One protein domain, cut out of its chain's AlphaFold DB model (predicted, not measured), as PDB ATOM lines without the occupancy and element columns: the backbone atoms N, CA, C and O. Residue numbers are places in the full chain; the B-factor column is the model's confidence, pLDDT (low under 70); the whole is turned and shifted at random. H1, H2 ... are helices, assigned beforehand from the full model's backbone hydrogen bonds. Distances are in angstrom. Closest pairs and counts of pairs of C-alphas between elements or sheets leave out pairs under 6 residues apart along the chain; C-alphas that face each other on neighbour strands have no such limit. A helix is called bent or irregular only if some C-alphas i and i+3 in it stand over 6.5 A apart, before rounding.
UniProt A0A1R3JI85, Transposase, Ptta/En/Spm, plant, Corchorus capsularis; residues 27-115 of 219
ATOM      1  N   GLU A  27     149.566 132.187 155.082       40.72
ATOM      2  CA  GLU A  27     148.679 133.293 154.674       40.72
ATOM      3  C   GLU A  27     148.135 134.108 155.868       40.72
ATOM      4  O   GLU A  27     147.848 135.293 155.713       40.72
ATOM      5  N   ASN A  28     148.085 133.532 157.078       40.44
ATOM      6  CA  ASN A  28     147.562 134.207 158.279       40.44
ATOM      7  C   ASN A  28     148.520 135.239 158.908       40.44
ATOM      8  O   ASN A  28     148.069 136.138 159.610       40.44
ATOM      9  N   LEU A  29     149.826 135.197 158.624       44.75
ATOM     10  CA  LEU A  29     150.779 136.198 159.143       44.75
ATOM     11  C   LEU A  29     150.905 137.437 158.247       44.75
ATOM     12  O   LEU A  29     151.232 138.521 158.726       44.75
ATOM     13  N   ILE A  30     150.517 137.328 156.969       44.56
ATOM     14  CA  ILE A  30     150.220 138.513 156.147       44.56
ATOM     15  C   ILE A  30     149.073 139.308 156.790       44.56
ATOM     16  O   ILE A  30     149.078 140.535 156.738       44.56
ATOM     17  N   PHE A  31     148.137 138.611 157.442       39.38
ATOM     18  CA  PHE A  31     147.050 139.208 158.204       39.38
ATOM     19  C   PHE A  31     147.538 139.919 159.473       39.38
ATOM     20  O   PHE A  31     147.092 141.030 159.695       39.38
ATOM     21  N   ASN A  32     148.505 139.404 160.242       43.03
ATOM     22  CA  ASN A  32     149.005 140.105 161.443       43.03
ATOM     23  C   ASN A  32     149.719 141.435 161.139       43.03
ATOM     24  O   ASN A  32     149.540 142.401 161.875       43.03
ATOM     25  N   PHE A  33     150.421 141.545 160.006       46.41
ATOM     26  CA  PHE A  33     150.988 142.824 159.542       46.41
ATOM     27  C   PHE A  33     149.945 143.787 158.933       46.41
ATOM     28  O   PHE A  33     150.189 144.990 158.838       46.41
ATOM     29  N   LEU A  34     148.792 143.264 158.497       44.38
ATOM     30  CA  LEU A  34     147.664 144.023 157.935       44.38
ATOM     31  C   LEU A  34     146.536 144.268 158.950       44.38
ATOM     32  O   LEU A  34     145.647 145.067 158.682       44.38
ATOM     33  N   LEU A  35     146.539 143.619 160.113       44.81
ATOM     34  CA  LEU A  35     145.490 143.740 161.126       44.81
ATOM     35  C   LEU A  35     145.387 145.154 161.709       44.81
ATOM     36  O   LEU A  35     144.257 145.601 161.904       44.81
ATOM     37  N   PRO A  36     146.478 145.932 161.868       48.28
ATOM     38  CA  PRO A  36     146.341 147.347 162.177       48.28
ATOM     39  C   PRO A  36     145.617 148.115 161.068       48.28
ATOM     40  O   PRO A  36     144.984 149.111 161.352       48.28
ATOM     41  N   THR A  37     145.646 147.683 159.805       45.44
ATOM     42  CA  THR A  37     144.902 148.360 158.727       45.44
ATOM     43  C   THR A  37     143.483 147.822 158.558       45.44
ATOM     44  O   THR A  37     142.582 148.613 158.327       45.44
ATOM     45  N   ILE A  38     143.236 146.524 158.745       45.31
ATOM     46  CA  ILE A  38     141.890 145.926 158.666       45.31
ATOM     47  C   ILE A  38     141.052 146.300 159.901       45.31
ATOM     48  O   ILE A  38     139.922 146.750 159.752       45.31
ATOM     49  N   GLY A  39     141.626 146.244 161.108       47.12
ATOM     50  CA  GLY A  39     140.967 146.691 162.341       47.12
ATOM     51  C   GLY A  39     140.802 148.214 162.449       47.12
ATOM     52  O   GLY A  39     139.944 148.685 163.191       47.12
ATOM     53  N   TYR A  40     141.580 149.008 161.701       46.44
ATOM     54  CA  TYR A  40     141.309 150.442 161.533       46.44
ATOM     55  C   TYR A  40     140.185 150.705 160.525       46.44
ATOM     56  O   TYR A  40     139.495 151.707 160.656       46.44
ATOM     57  N   MET A  41     139.956 149.826 159.549       49.06
ATOM     58  CA  MET A  41     138.878 150.002 158.567       49.06
ATOM     59  C   MET A  41     137.499 149.765 159.182       49.06
ATOM     60  O   MET A  41     136.574 150.457 158.799       49.06
ATOM     61  N   ASP A  42     137.359 148.903 160.193       52.44
ATOM     62  CA  ASP A  42     136.102 148.815 160.960       52.44
ATOM     63  C   ASP A  42     135.840 150.077 161.808       52.44
ATOM     64  O   ASP A  42     134.697 150.374 162.149       52.44
ATOM     65  N   LYS A  43     136.883 150.868 162.112       53.31
ATOM     66  CA  LYS A  43     136.752 152.187 162.762       53.31
ATOM     67  C   LYS A  43     136.384 153.303 161.782       53.31
ATOM     68  O   LYS A  43     135.882 154.341 162.207       53.31
ATOM     69  N   PHE A  44     136.630 153.112 160.488       53.66
ATOM     70  CA  PHE A  44     136.285 154.064 159.440       53.66
ATOM     71  C   PHE A  44     135.107 153.520 158.638       53.66
ATOM     72  O   PHE A  44     135.260 152.611 157.832       53.66
ATOM     73  N   ASN A  45     133.919 154.087 158.837       59.97
ATOM     74  CA  ASN A  45     132.690 153.635 158.186       59.97
ATOM     75  C   ASN A  45     132.682 153.967 156.673       59.97
ATOM     76  O   ASN A  45     131.963 154.851 156.212       59.97
ATOM     77  N   PHE A  46     133.540 153.307 155.892       64.94
ATOM     78  CA  PHE A  46     133.613 153.470 154.448       64.94
ATOM     79  C   PHE A  46     132.384 152.839 153.792       64.94
ATOM     80  O   PHE A  46     132.031 151.692 154.085       64.94
ATOM     81  N   SER A  47     131.782 153.558 152.840       70.19
ATOM     82  CA  SER A  47     130.777 152.984 151.939       70.19
ATOM     83  C   SER A  47     131.321 151.713 151.273       70.19
ATOM     84  O   SER A  47     132.513 151.632 150.953       70.19
ATOM     85  N   ASN A  48     130.453 150.725 151.040       68.12
ATOM     86  CA  ASN A  48     130.821 149.450 150.415       68.12
ATOM     87  C   ASN A  48     131.547 149.635 149.069       68.12
ATOM     88  O   ASN A  48     132.465 148.870 148.768       68.12
ATOM     89  N   ASP A  49     131.224 150.697 148.329       74.50
ATOM     90  CA  ASP A  49     131.841 151.017 147.035       74.50
ATOM     91  C   ASP A  49     133.308 151.462 147.156       74.50
ATOM     92  O   ASP A  49     134.105 151.280 146.234       74.50
ATOM     93  N   LEU A  50     133.703 151.999 148.314       72.19
ATOM     94  CA  LEU A  50     135.070 152.456 148.584       72.19
ATOM     95  C   LEU A  50     135.937 151.388 149.251       72.19
ATOM     96  O   LEU A  50     137.163 151.453 149.150       72.19
ATOM     97  N   LYS A  51     135.336 150.362 149.864       70.81
ATOM     98  CA  LYS A  51     136.083 149.287 150.538       70.81
ATOM     99  C   LYS A  51     137.055 148.589 149.590       70.81
ATOM    100  O   LYS A  51     138.222 148.410 149.923       70.81
ATOM    101  N   THR A  52     136.611 148.234 148.385       74.56
ATOM    102  CA  THR A  52     137.458 147.494 147.433       74.56
ATOM    103  C   THR A  52     138.654 148.321 146.933       74.56
ATOM    104  O   THR A  52     139.785 147.833 147.048       74.56
ATOM    105  N   PRO A  53     138.477 149.555 146.417       72.88
ATOM    106  CA  PRO A  53     139.601 150.410 146.024       72.88
ATOM    107  C   PRO A  53     140.588 150.679 147.165       72.88
ATOM    108  O   PRO A  53     141.801 150.559 146.976       72.88
ATOM    109  N   VAL A  54     140.079 150.976 148.364       71.69
ATOM    110  CA  VAL A  54     140.911 151.245 149.542       71.69
ATOM    111  C   VAL A  54     141.719 150.004 149.930       71.69
ATOM    112  O   VAL A  54     142.930 150.096 150.137       71.69
ATOM    113  N   MET A  55     141.106 148.816 149.926       73.62
ATOM    114  CA  MET A  55     141.818 147.563 150.196       73.62
ATOM    115  C   MET A  55     142.918 147.281 149.171       73.62
ATOM    116  O   MET A  55     144.019 146.870 149.543       73.62
ATOM    117  N   GLN A  56     142.667 147.534 147.884       74.06
ATOM    118  CA  GLN A  56     143.692 147.390 146.846       74.06
ATOM    119  C   GLN A  56     144.870 148.344 147.077       74.06
ATOM    120  O   GLN A  56     146.029 147.948 146.915       74.06
ATOM    121  N   GLN A  57     144.590 149.580 147.494       75.31
ATOM    122  CA  GLN A  57     145.619 150.562 147.817       75.31
ATOM    123  C   GLN A  57     146.461 150.119 149.018       75.31
ATOM    124  O   GLN A  57     147.688 150.092 148.911       75.31
ATOM    125  N   VAL A  58     145.832 149.703 150.121       73.62
ATOM    126  CA  VAL A  58     146.529 149.196 151.318       73.62
ATOM    127  C   VAL A  58     147.421 148.005 150.967       73.62
ATOM    128  O   VAL A  58     148.607 147.992 151.296       73.62
ATOM    129  N   GLN A  59     146.893 147.033 150.218       74.75
ATOM    130  CA  GLN A  59     147.672 145.883 149.759       74.75
ATOM    131  C   GLN A  59     148.871 146.296 148.898       74.75
ATOM    132  O   GLN A  59     149.943 145.697 149.007       74.75
ATOM    133  N   SER A  60     148.713 147.302 148.033       73.12
ATOM    134  CA  SER A  60     149.820 147.811 147.219       73.12
ATOM    135  C   SER A  60     150.896 148.467 148.081       73.12
ATOM    136  O   SER A  60     152.079 148.209 147.858       73.12
ATOM    137  N   GLN A  61     150.510 149.280 149.067       77.00
ATOM    138  CA  GLN A  61     151.464 149.924 149.974       77.00
ATOM    139  C   GLN A  61     152.234 148.887 150.791       77.00
ATOM    140  O   GLN A  61     153.458 148.953 150.888       77.00
ATOM    141  N   TYR A  62     151.542 147.862 151.285       79.00
ATOM    142  CA  TYR A  62     152.170 146.754 151.995       79.00
ATOM    143  C   TYR A  62     153.185 145.998 151.126       79.00
ATOM    144  O   TYR A  62     154.314 145.750 151.554       79.00
ATOM    145  N   LYS A  63     152.831 145.675 149.875       79.50
ATOM    146  CA  LYS A  63     153.757 145.032 148.926       79.50
ATOM    147  C   LYS A  63     154.998 145.888 148.661       79.50
ATOM    148  O   LYS A  63     156.099 145.342 148.619       79.50
ATOM    149  N   ASN A  64     154.832 147.203 148.524       80.25
ATOM    150  CA  ASN A  64     155.952 148.131 148.352       80.25
ATOM    151  C   ASN A  64     156.854 148.157 149.593       80.25
ATOM    152  O   ASN A  64     158.072 148.056 149.466       80.25
ATOM    153  N   ARG A  65     156.268 148.215 150.795       84.06
ATOM    154  CA  ARG A  65     157.020 148.189 152.058       84.06
ATOM    155  C   ARG A  65     157.820 146.894 152.211       84.06
ATOM    156  O   ARG A  65     159.018 146.948 152.466       84.06
ATOM    157  N   LEU A  66     157.201 145.742 151.942       86.69
ATOM    158  CA  LEU A  66     157.889 144.447 151.926       86.69
ATOM    159  C   LEU A  66     159.040 144.390 150.917       86.69
ATOM    160  O   LEU A  66     160.067 143.776 151.198       86.69
ATOM    161  N   HIS A  67     158.871 144.990 149.736       85.88
ATOM    162  CA  HIS A  67     159.944 145.063 148.750       85.88
ATOM    163  C   HIS A  67     161.132 145.867 149.285       85.88
ATOM    164  O   HIS A  67     162.262 145.396 149.191       85.88
ATOM    165  N   ASN A  68     160.880 147.027 149.897       88.19
ATOM    166  CA  ASN A  68     161.925 147.868 150.483       88.19
ATOM    167  C   ASN A  68     162.652 147.160 151.632       88.19
ATOM    168  O   ASN A  68     163.878 147.187 151.692       88.19
ATOM    169  N   PHE A  69     161.911 146.467 152.496       90.50
ATOM    170  CA  PHE A  69     162.473 145.612 153.539       90.50
ATOM    171  C   PHE A  69     163.376 144.525 152.963       90.50
ATOM    172  O   PHE A  69     164.511 144.376 153.403       90.50
ATOM    173  N   TYR A  70     162.934 143.840 151.909       90.12
ATOM    174  CA  TYR A  70     163.772 142.855 151.235       90.12
ATOM    175  C   TYR A  70     165.029 143.485 150.607       90.12
ATOM    176  O   TYR A  70     166.107 142.908 150.694       90.12
ATOM    177  N   GLN A  71     164.936 144.681 150.008       90.75
ATOM    178  CA  GLN A  71     166.126 145.390 149.511       90.75
ATOM    179  C   GLN A  71     167.101 145.734 150.642       90.75
ATOM    180  O   GLN A  71     168.304 145.542 150.485       90.75
ATOM    181  N   ARG A  72     166.593 146.186 151.792       91.00
ATOM    182  CA  ARG A  72     167.417 146.472 152.970       91.00
ATOM    183  C   ARG A  72     168.097 145.215 153.508       91.00
ATOM    184  O   ARG A  72     169.291 145.256 153.801       91.00
ATOM    185  N   TYR A  73     167.366 144.100 153.554       90.50
ATOM    186  CA  TYR A  73     167.912 142.791 153.903       90.50
ATOM    187  C   TYR A  73     169.099 142.417 153.006       90.50
ATOM    188  O   TYR A  73     170.144 142.018 153.507       90.50
ATOM    189  N   LEU A  74     168.982 142.620 151.690       90.31
ATOM    190  CA  LEU A  74     170.074 142.338 150.752       90.31
ATOM    191  C   LEU A  74     171.302 143.249 150.935       90.31
ATOM    192  O   LEU A  74     172.400 142.842 150.571       90.31
ATOM    193  N   GLN A  75     171.125 144.469 151.451       91.12
ATOM    194  CA  GLN A  75     172.195 145.468 151.571       91.12
ATOM    195  C   GLN A  75     172.929 145.430 152.916       91.12
ATOM    196  O   GLN A  75     174.153 145.462 152.936       91.12
ATOM    197  N   SER A  76     172.187 145.410 154.027       87.62
ATOM    198  CA  SER A  76     172.733 145.590 155.388       87.62
ATOM    199  C   SER A  76     172.277 144.525 156.380       87.62
ATOM    200  O   SER A  76     172.949 144.311 157.375       87.62
ATOM    201  N   LYS A  77     171.155 143.839 156.116       84.12
ATOM    202  CA  LYS A  77     170.475 142.911 157.049       84.12
ATOM    203  C   LYS A  77     169.963 143.537 158.357       84.12
ATOM    204  O   LYS A  77     169.280 142.845 159.111       84.12
ATOM    205  N   ASP A  78     170.188 144.830 158.573       89.38
ATOM    206  CA  ASP A  78     169.742 145.547 159.765       89.38
ATOM    207  C   ASP A  78     168.220 145.705 159.821       89.38
ATOM    208  O   ASP A  78     167.571 146.057 158.824       89.38
ATOM    209  N   CYS A  79     167.669 145.523 161.022       86.94
ATOM    210  CA  CYS A  79     166.258 145.753 161.302       86.94
ATOM    211  C   CYS A  79     165.911 147.248 161.140       86.94
ATOM    212  O   CYS A  79     166.611 148.104 161.686       86.94
ATOM    213  N   PRO A  80     164.848 147.601 160.394       87.62
ATOM    214  CA  PRO A  80     164.293 148.952 160.404       87.62
ATOM    215  C   PRO A  80     163.843 149.376 161.810       87.62
ATOM    216  O   PRO A  80     163.356 148.553 162.579       87.62
ATOM    217  N   THR A  81     163.946 150.669 162.127       84.81
ATOM    218  CA  THR A  81     163.560 151.220 163.443       84.81
ATOM    219  C   THR A  81     162.056 151.161 163.714       84.81
ATOM    220  O   THR A  81     161.630 151.204 164.863       84.81
ATOM    221  N   ASP A  82     161.247 151.081 162.660       81.38
ATOM    222  CA  ASP A  82     159.785 151.037 162.685       81.38
ATOM    223  C   ASP A  82     159.221 149.604 162.617       81.38
ATOM    224  O   ASP A  82     158.032 149.414 162.333       81.38
ATOM    225  N   VAL A  83     160.071 148.592 162.824       81.50
ATOM    226  CA  VAL A  83     159.731 147.164 162.790       81.50
ATOM    227  C   VAL A  83     160.272 146.492 164.047       81.50
ATOM    228  O   VAL A  83     161.423 146.705 164.418       81.50
ATOM    229  N   ALA A  84     159.449 145.672 164.701       84.44
ATOM    230  CA  ALA A  84     159.894 144.876 165.838       84.44
ATOM    231  C   ALA A  84     160.934 143.832 165.396       84.44
ATOM    232  O   ALA A  84     160.811 143.233 164.325       84.44
ATOM    233  N   GLU A  85     161.941 143.573 166.229       87.25
ATOM    234  CA  GLU A  85     163.015 142.634 165.879       87.25
ATOM    235  C   GLU A  85     162.501 141.220 165.579       87.25
ATOM    236  O   GLU A  85     162.989 140.573 164.651       87.25
ATOM    237  N   ASP A  86     161.502 140.749 166.325       84.19
ATOM    238  CA  ASP A  86     160.918 139.419 166.131       84.19
ATOM    239  C   ASP A  86     160.201 139.304 164.780       84.19
ATOM    240  O   ASP A  86     160.359 138.310 164.068       84.19
ATOM    241  N   ASP A  87     159.490 140.356 164.369       83.00
ATOM    242  CA  ASP A  87     158.843 140.438 163.058       83.00
ATOM    243  C   ASP A  87     159.873 140.447 161.916       83.00
ATOM    244  O   ASP A  87     159.675 139.820 160.868       83.00
ATOM    245  N   TRP A  88     160.996 141.145 162.114       86.88
ATOM    246  CA  TRP A  88     162.102 141.179 161.159       86.88
ATOM    247  C   TRP A  88     162.767 139.808 161.000       86.88
ATOM    248  O   TRP A  88     162.924 139.332 159.870       86.88
ATOM    249  N   LYS A  89     163.090 139.138 162.115       88.25
ATOM    250  CA  LYS A  89     163.629 137.766 162.119       88.25
ATOM    251  C   LYS A  89     162.670 136.803 161.430       88.25
ATOM    252  O   LYS A  89     163.080 136.053 160.543       88.25
ATOM    253  N   TRP A  90     161.376 136.904 161.739       89.06
ATOM    254  CA  TRP A  90     160.358 136.072 161.112       89.06
ATOM    255  C   TRP A  90     160.335 136.239 159.587       89.06
ATOM    256  O   TRP A  90     160.298 135.239 158.867       89.06
ATOM    257  N   LEU A  91     160.395 137.475 159.069       87.19
ATOM    258  CA  LEU A  91     160.437 137.739 157.624       87.19
ATOM    259  C   LEU A  91     161.665 137.114 156.954       87.19
ATOM    260  O   LEU A  91     161.547 136.553 155.861       87.19
ATOM    261  N   ILE A  92     162.831 137.191 157.589       89.06
ATOM    262  CA  ILE A  92     164.050 136.581 157.056       89.06
ATOM    263  C   ILE A  92     163.867 135.065 156.979       89.06
ATOM    264  O   ILE A  92     163.923 134.500 155.887       89.06
ATOM    265  N   GLU A  93     163.570 134.421 158.103       86.94
ATOM    266  CA  GLU A  93     163.566 132.960 158.232       86.94
ATOM    267  C   GLU A  93     162.411 132.299 157.469       86.94
ATOM    268  O   GLU A  93     162.598 131.312 156.755       86.94
ATOM    269  N   ASN A  94     161.210 132.874 157.559       84.69
ATOM    270  CA  ASN A  94     159.977 132.244 157.082       84.69
ATOM    271  C   ASN A  94     159.514 132.759 155.718       84.69
ATOM    272  O   ASN A  94     158.590 132.198 155.123       84.69
ATOM    273  N   LYS A  95     160.145 133.812 155.183       85.12
ATOM    274  CA  LYS A  95     159.808 134.349 153.859       85.12
ATOM    275  C   LYS A  95     161.002 134.355 152.925       85.12
ATOM    276  O   LYS A  95     160.957 133.653 151.917       85.12
ATOM    277  N   TRP A  96     162.043 135.125 153.222       88.88
ATOM    278  CA  TRP A  96     163.117 135.389 152.257       88.88
ATOM    279  C   TRP A  96     164.151 134.268 152.159       88.88
ATOM    280  O   TRP A  96     164.629 133.983 151.061       88.88
ATOM    281  N   GLU A  97     164.444 133.586 153.265       90.38
ATOM    282  CA  GLU A  97     165.375 132.456 153.287       90.38
ATOM    283  C   GLU A  97     164.750 131.152 152.780       90.38
ATOM    284  O   GLU A  97     165.472 130.212 152.431       90.38
ATOM    285  N   THR A  98     163.423 131.114 152.632       91.25
ATOM    286  CA  THR A  98     162.729 129.934 152.113       91.25
ATOM    287  C   THR A  98     163.178 129.597 150.692       91.25
ATOM    288  O   THR A  98     163.240 130.451 149.798       91.25
ATOM    289  N   ARG A  99     163.413 128.304 150.444       92.31
ATOM    290  CA  ARG A  99     163.779 127.782 149.119       92.31
ATOM    291  C   ARG A  99     162.805 128.245 148.033       92.31
ATOM    292  O   ARG A  99     163.226 128.722 146.982       92.31
ATOM    293  N   LYS A 100     161.499 128.165 148.313       90.31
ATOM    294  CA  LYS A 100     160.432 128.575 147.388       90.31
ATOM    295  C   LYS A 100     160.565 130.041 146.973       90.31
ATOM    296  O   LYS A 100     160.400 130.359 145.796       90.31
ATOM    297  N   PHE A 101     160.852 130.934 147.921       88.69
ATOM    298  CA  PHE A 101     161.011 132.354 147.625       88.69
ATOM    299  C   PHE A 101     162.264 132.620 146.792       88.69
ATOM    300  O   PHE A 101     162.171 133.318 145.783       88.69
ATOM    301  N   LYS A 102     163.406 132.028 147.161       91.50
ATOM    302  CA  LYS A 102     164.669 132.176 146.421       91.50
ATOM    303  C   LYS A 102     164.539 131.711 144.975       91.50
ATOM    304  O   LYS A 102     164.804 132.486 144.060       91.50
ATOM    305  N   GLU A 103     164.004 130.509 144.758       93.75
ATOM    306  CA  GLU A 103     163.769 129.977 143.412       93.75
ATOM    307  C   GLU A 103     162.839 130.878 142.591       93.75
ATOM    308  O   GLU A 103     163.087 131.135 141.411       93.75
ATOM    309  N   GLN A 104     161.760 131.383 143.199       90.12
ATOM    310  CA  GLN A 104     160.843 132.295 142.518       90.12
ATOM    311  C   GLN A 104     161.507 133.640 142.201       90.12
ATOM    312  O   GLN A 104     161.299 134.189 141.117       90.12
ATOM    313  N   SER A 105     162.299 134.174 143.129       88.12
ATOM    314  CA  SER A 105     163.052 135.416 142.961       88.12
ATOM    315  C   SER A 105     164.060 135.292 141.817       88.12
ATOM    316  O   SER A 105     164.096 136.153 140.936       88.12
ATOM    317  N   ASP A 106     164.805 134.189 141.753       91.50
ATOM    318  CA  ASP A 106     165.769 133.928 140.684       91.50
ATOM    319  C   ASP A 106     165.083 133.748 139.327       91.50
ATOM    320  O   ASP A 106     165.488 134.372 138.342       91.50
ATOM    321  N   LYS A 107     163.981 132.988 139.271       92.81
ATOM    322  CA  LYS A 107     163.148 132.876 138.060       92.81
ATOM    323  C   LYS A 107     162.649 134.246 137.603       92.81
ATOM    324  O   LYS A 107     162.740 134.570 136.420       92.81
ATOM    325  N   ASN A 108     162.166 135.079 138.525       88.06
ATOM    326  CA  ASN A 108     161.714 136.436 138.219       88.06
ATOM    327  C   ASN A 108     162.864 137.319 137.714       88.06
ATOM    328  O   ASN A 108     162.670 138.064 136.753       88.06
ATOM    329  N   ARG A 109     164.062 137.214 138.304       87.25
ATOM    330  CA  ARG A 109     165.266 137.932 137.860       87.25
ATOM    331  C   ARG A 109     165.653 137.534 136.437       87.25
ATOM    332  O   ARG A 109     165.834 138.410 135.595       87.25
ATOM    333  N   ILE A 110     165.706 136.233 136.149       89.56
ATOM    334  CA  ILE A 110     166.006 135.699 134.813       89.56
ATOM    335  C   ILE A 110     164.951 136.163 133.801       89.56
ATOM    336  O   ILE A 110     165.293 136.673 132.735       89.56
ATOM    337  N   ASN A 111     163.665 136.057 134.140       85.25
ATOM    338  CA  ASN A 111     162.573 136.496 133.271       85.25
ATOM    339  C   ASN A 111     162.607 138.006 133.014       85.25
ATOM    340  O   ASN A 111     162.341 138.442 131.895       85.25
ATOM    341  N   ARG A 112     162.982 138.811 134.017       80.81
ATOM    342  CA  ARG A 112     163.214 140.249 133.846       80.81
ATOM    343  C   ARG A 112     164.396 140.516 132.912       80.81
ATOM    344  O   ARG A 112     164.301 141.399 132.070       80.81
ATOM    345  N   GLY A 113     165.472 139.732 133.010       80.44
ATOM    346  CA  GLY A 113     166.620 139.807 132.100       80.44
ATOM    347  C   GLY A 113     166.261 139.525 130.636       80.44
ATOM    348  O   GLY A 113     166.817 140.154 129.742       80.44
ATOM    349  N   LYS A 114     165.270 138.656 130.395       81.81
ATOM    350  CA  LYS A 114     164.738 138.328 129.058       81.81
ATOM    351  C   LYS A 114     163.811 139.400 128.467       81.81
ATOM    352  O   LYS A 114     163.340 139.242 127.343       81.81
ATOM    353  N   GLN A 115     163.499 140.477 129.195       74.25
ATOM    354  CA  GLN A 115     162.640 141.539 128.670       74.25
ATOM    355  C   GLN A 115     163.348 142.308 127.549       74.25
ATOM    356  O   GLN A 115     164.288 143.065 127.790       74.25
TER     357      GLN A 115
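This is residues 27 to 115 of the 219 residues of the protein "Transposase, Ptta/En/Spm, plant" of Corchorus capsularis (UniProt A0A1R3JI85). One long helix, H2, is the beam of a loose, open frame: the shorter H1 makes an uneven V with its first half, H3 comes near the other half of H2 with its last residue, Trp 96, about perpendicular to it, and H4 sticks out beyond H3 as an arm, with residues 99 to 104 and 106 to 113 of it free. The printed part has 89 residues with four named helices, in the order H1, H2, H3, H4, and no named strand; the class is all helix. The whole is loose, with a radius of gyration of the C-alphas of 15.8 A and spans of 43 by 35 by 21 A.

H1, residues 28 to 41, begins at C-alpha 28 (147.562, 134.207, 158.279) and measures 18.0 A; it is only just irregular, with C-alphas 33 and 36 7.0 A apart. H2, residues 48 to 75, measures 41.6 A and ends at C-alpha 75 (172.195, 145.468, 151.571); it is only just irregular, with C-alphas 49 and 52 6.6 A apart. H3, residues 85 to 96, measures 15.4 A. H4, residues 99 to 113, measures 21.0 A and ends at C-alpha 113 (166.620, 139.807, 132.100).

H1 and H2 are close but not clearly touching, at a steep tilt of 47 degrees, opposite ways; their closest C-alphas, of Thr 37 and Val 58, are 7.6 A apart. H2 and H3 are close but not clearly touching, about perpendicular at 89 degrees, closest at the C-alphas of Tyr 70 and Trp 96, 7.6 A. H1 and H3 are near each other, with 5 pairs of C-alphas within 10 A. H3 and H4 are close but not clearly touching, at a steep tilt of 66 degrees, the same way, closest at the C-alphas of Lys 95 and Phe 101, 6.7 A. H4 is apart from H1 and H2. In H3 and H4 every O i to N i+4 pair is within hydrogen-bond range; in H1 8 of 10 are, in H2 22 of 24.

The C-alphas farthest apart, of Lys 43 and Lys 114, are 45.9 A apart. The printed part has no cut; the link H3 to H4 is tight and the other two are short. The mean pLDDT of the printed part is 75.8, with residues 27 to 46 and 48 under 70.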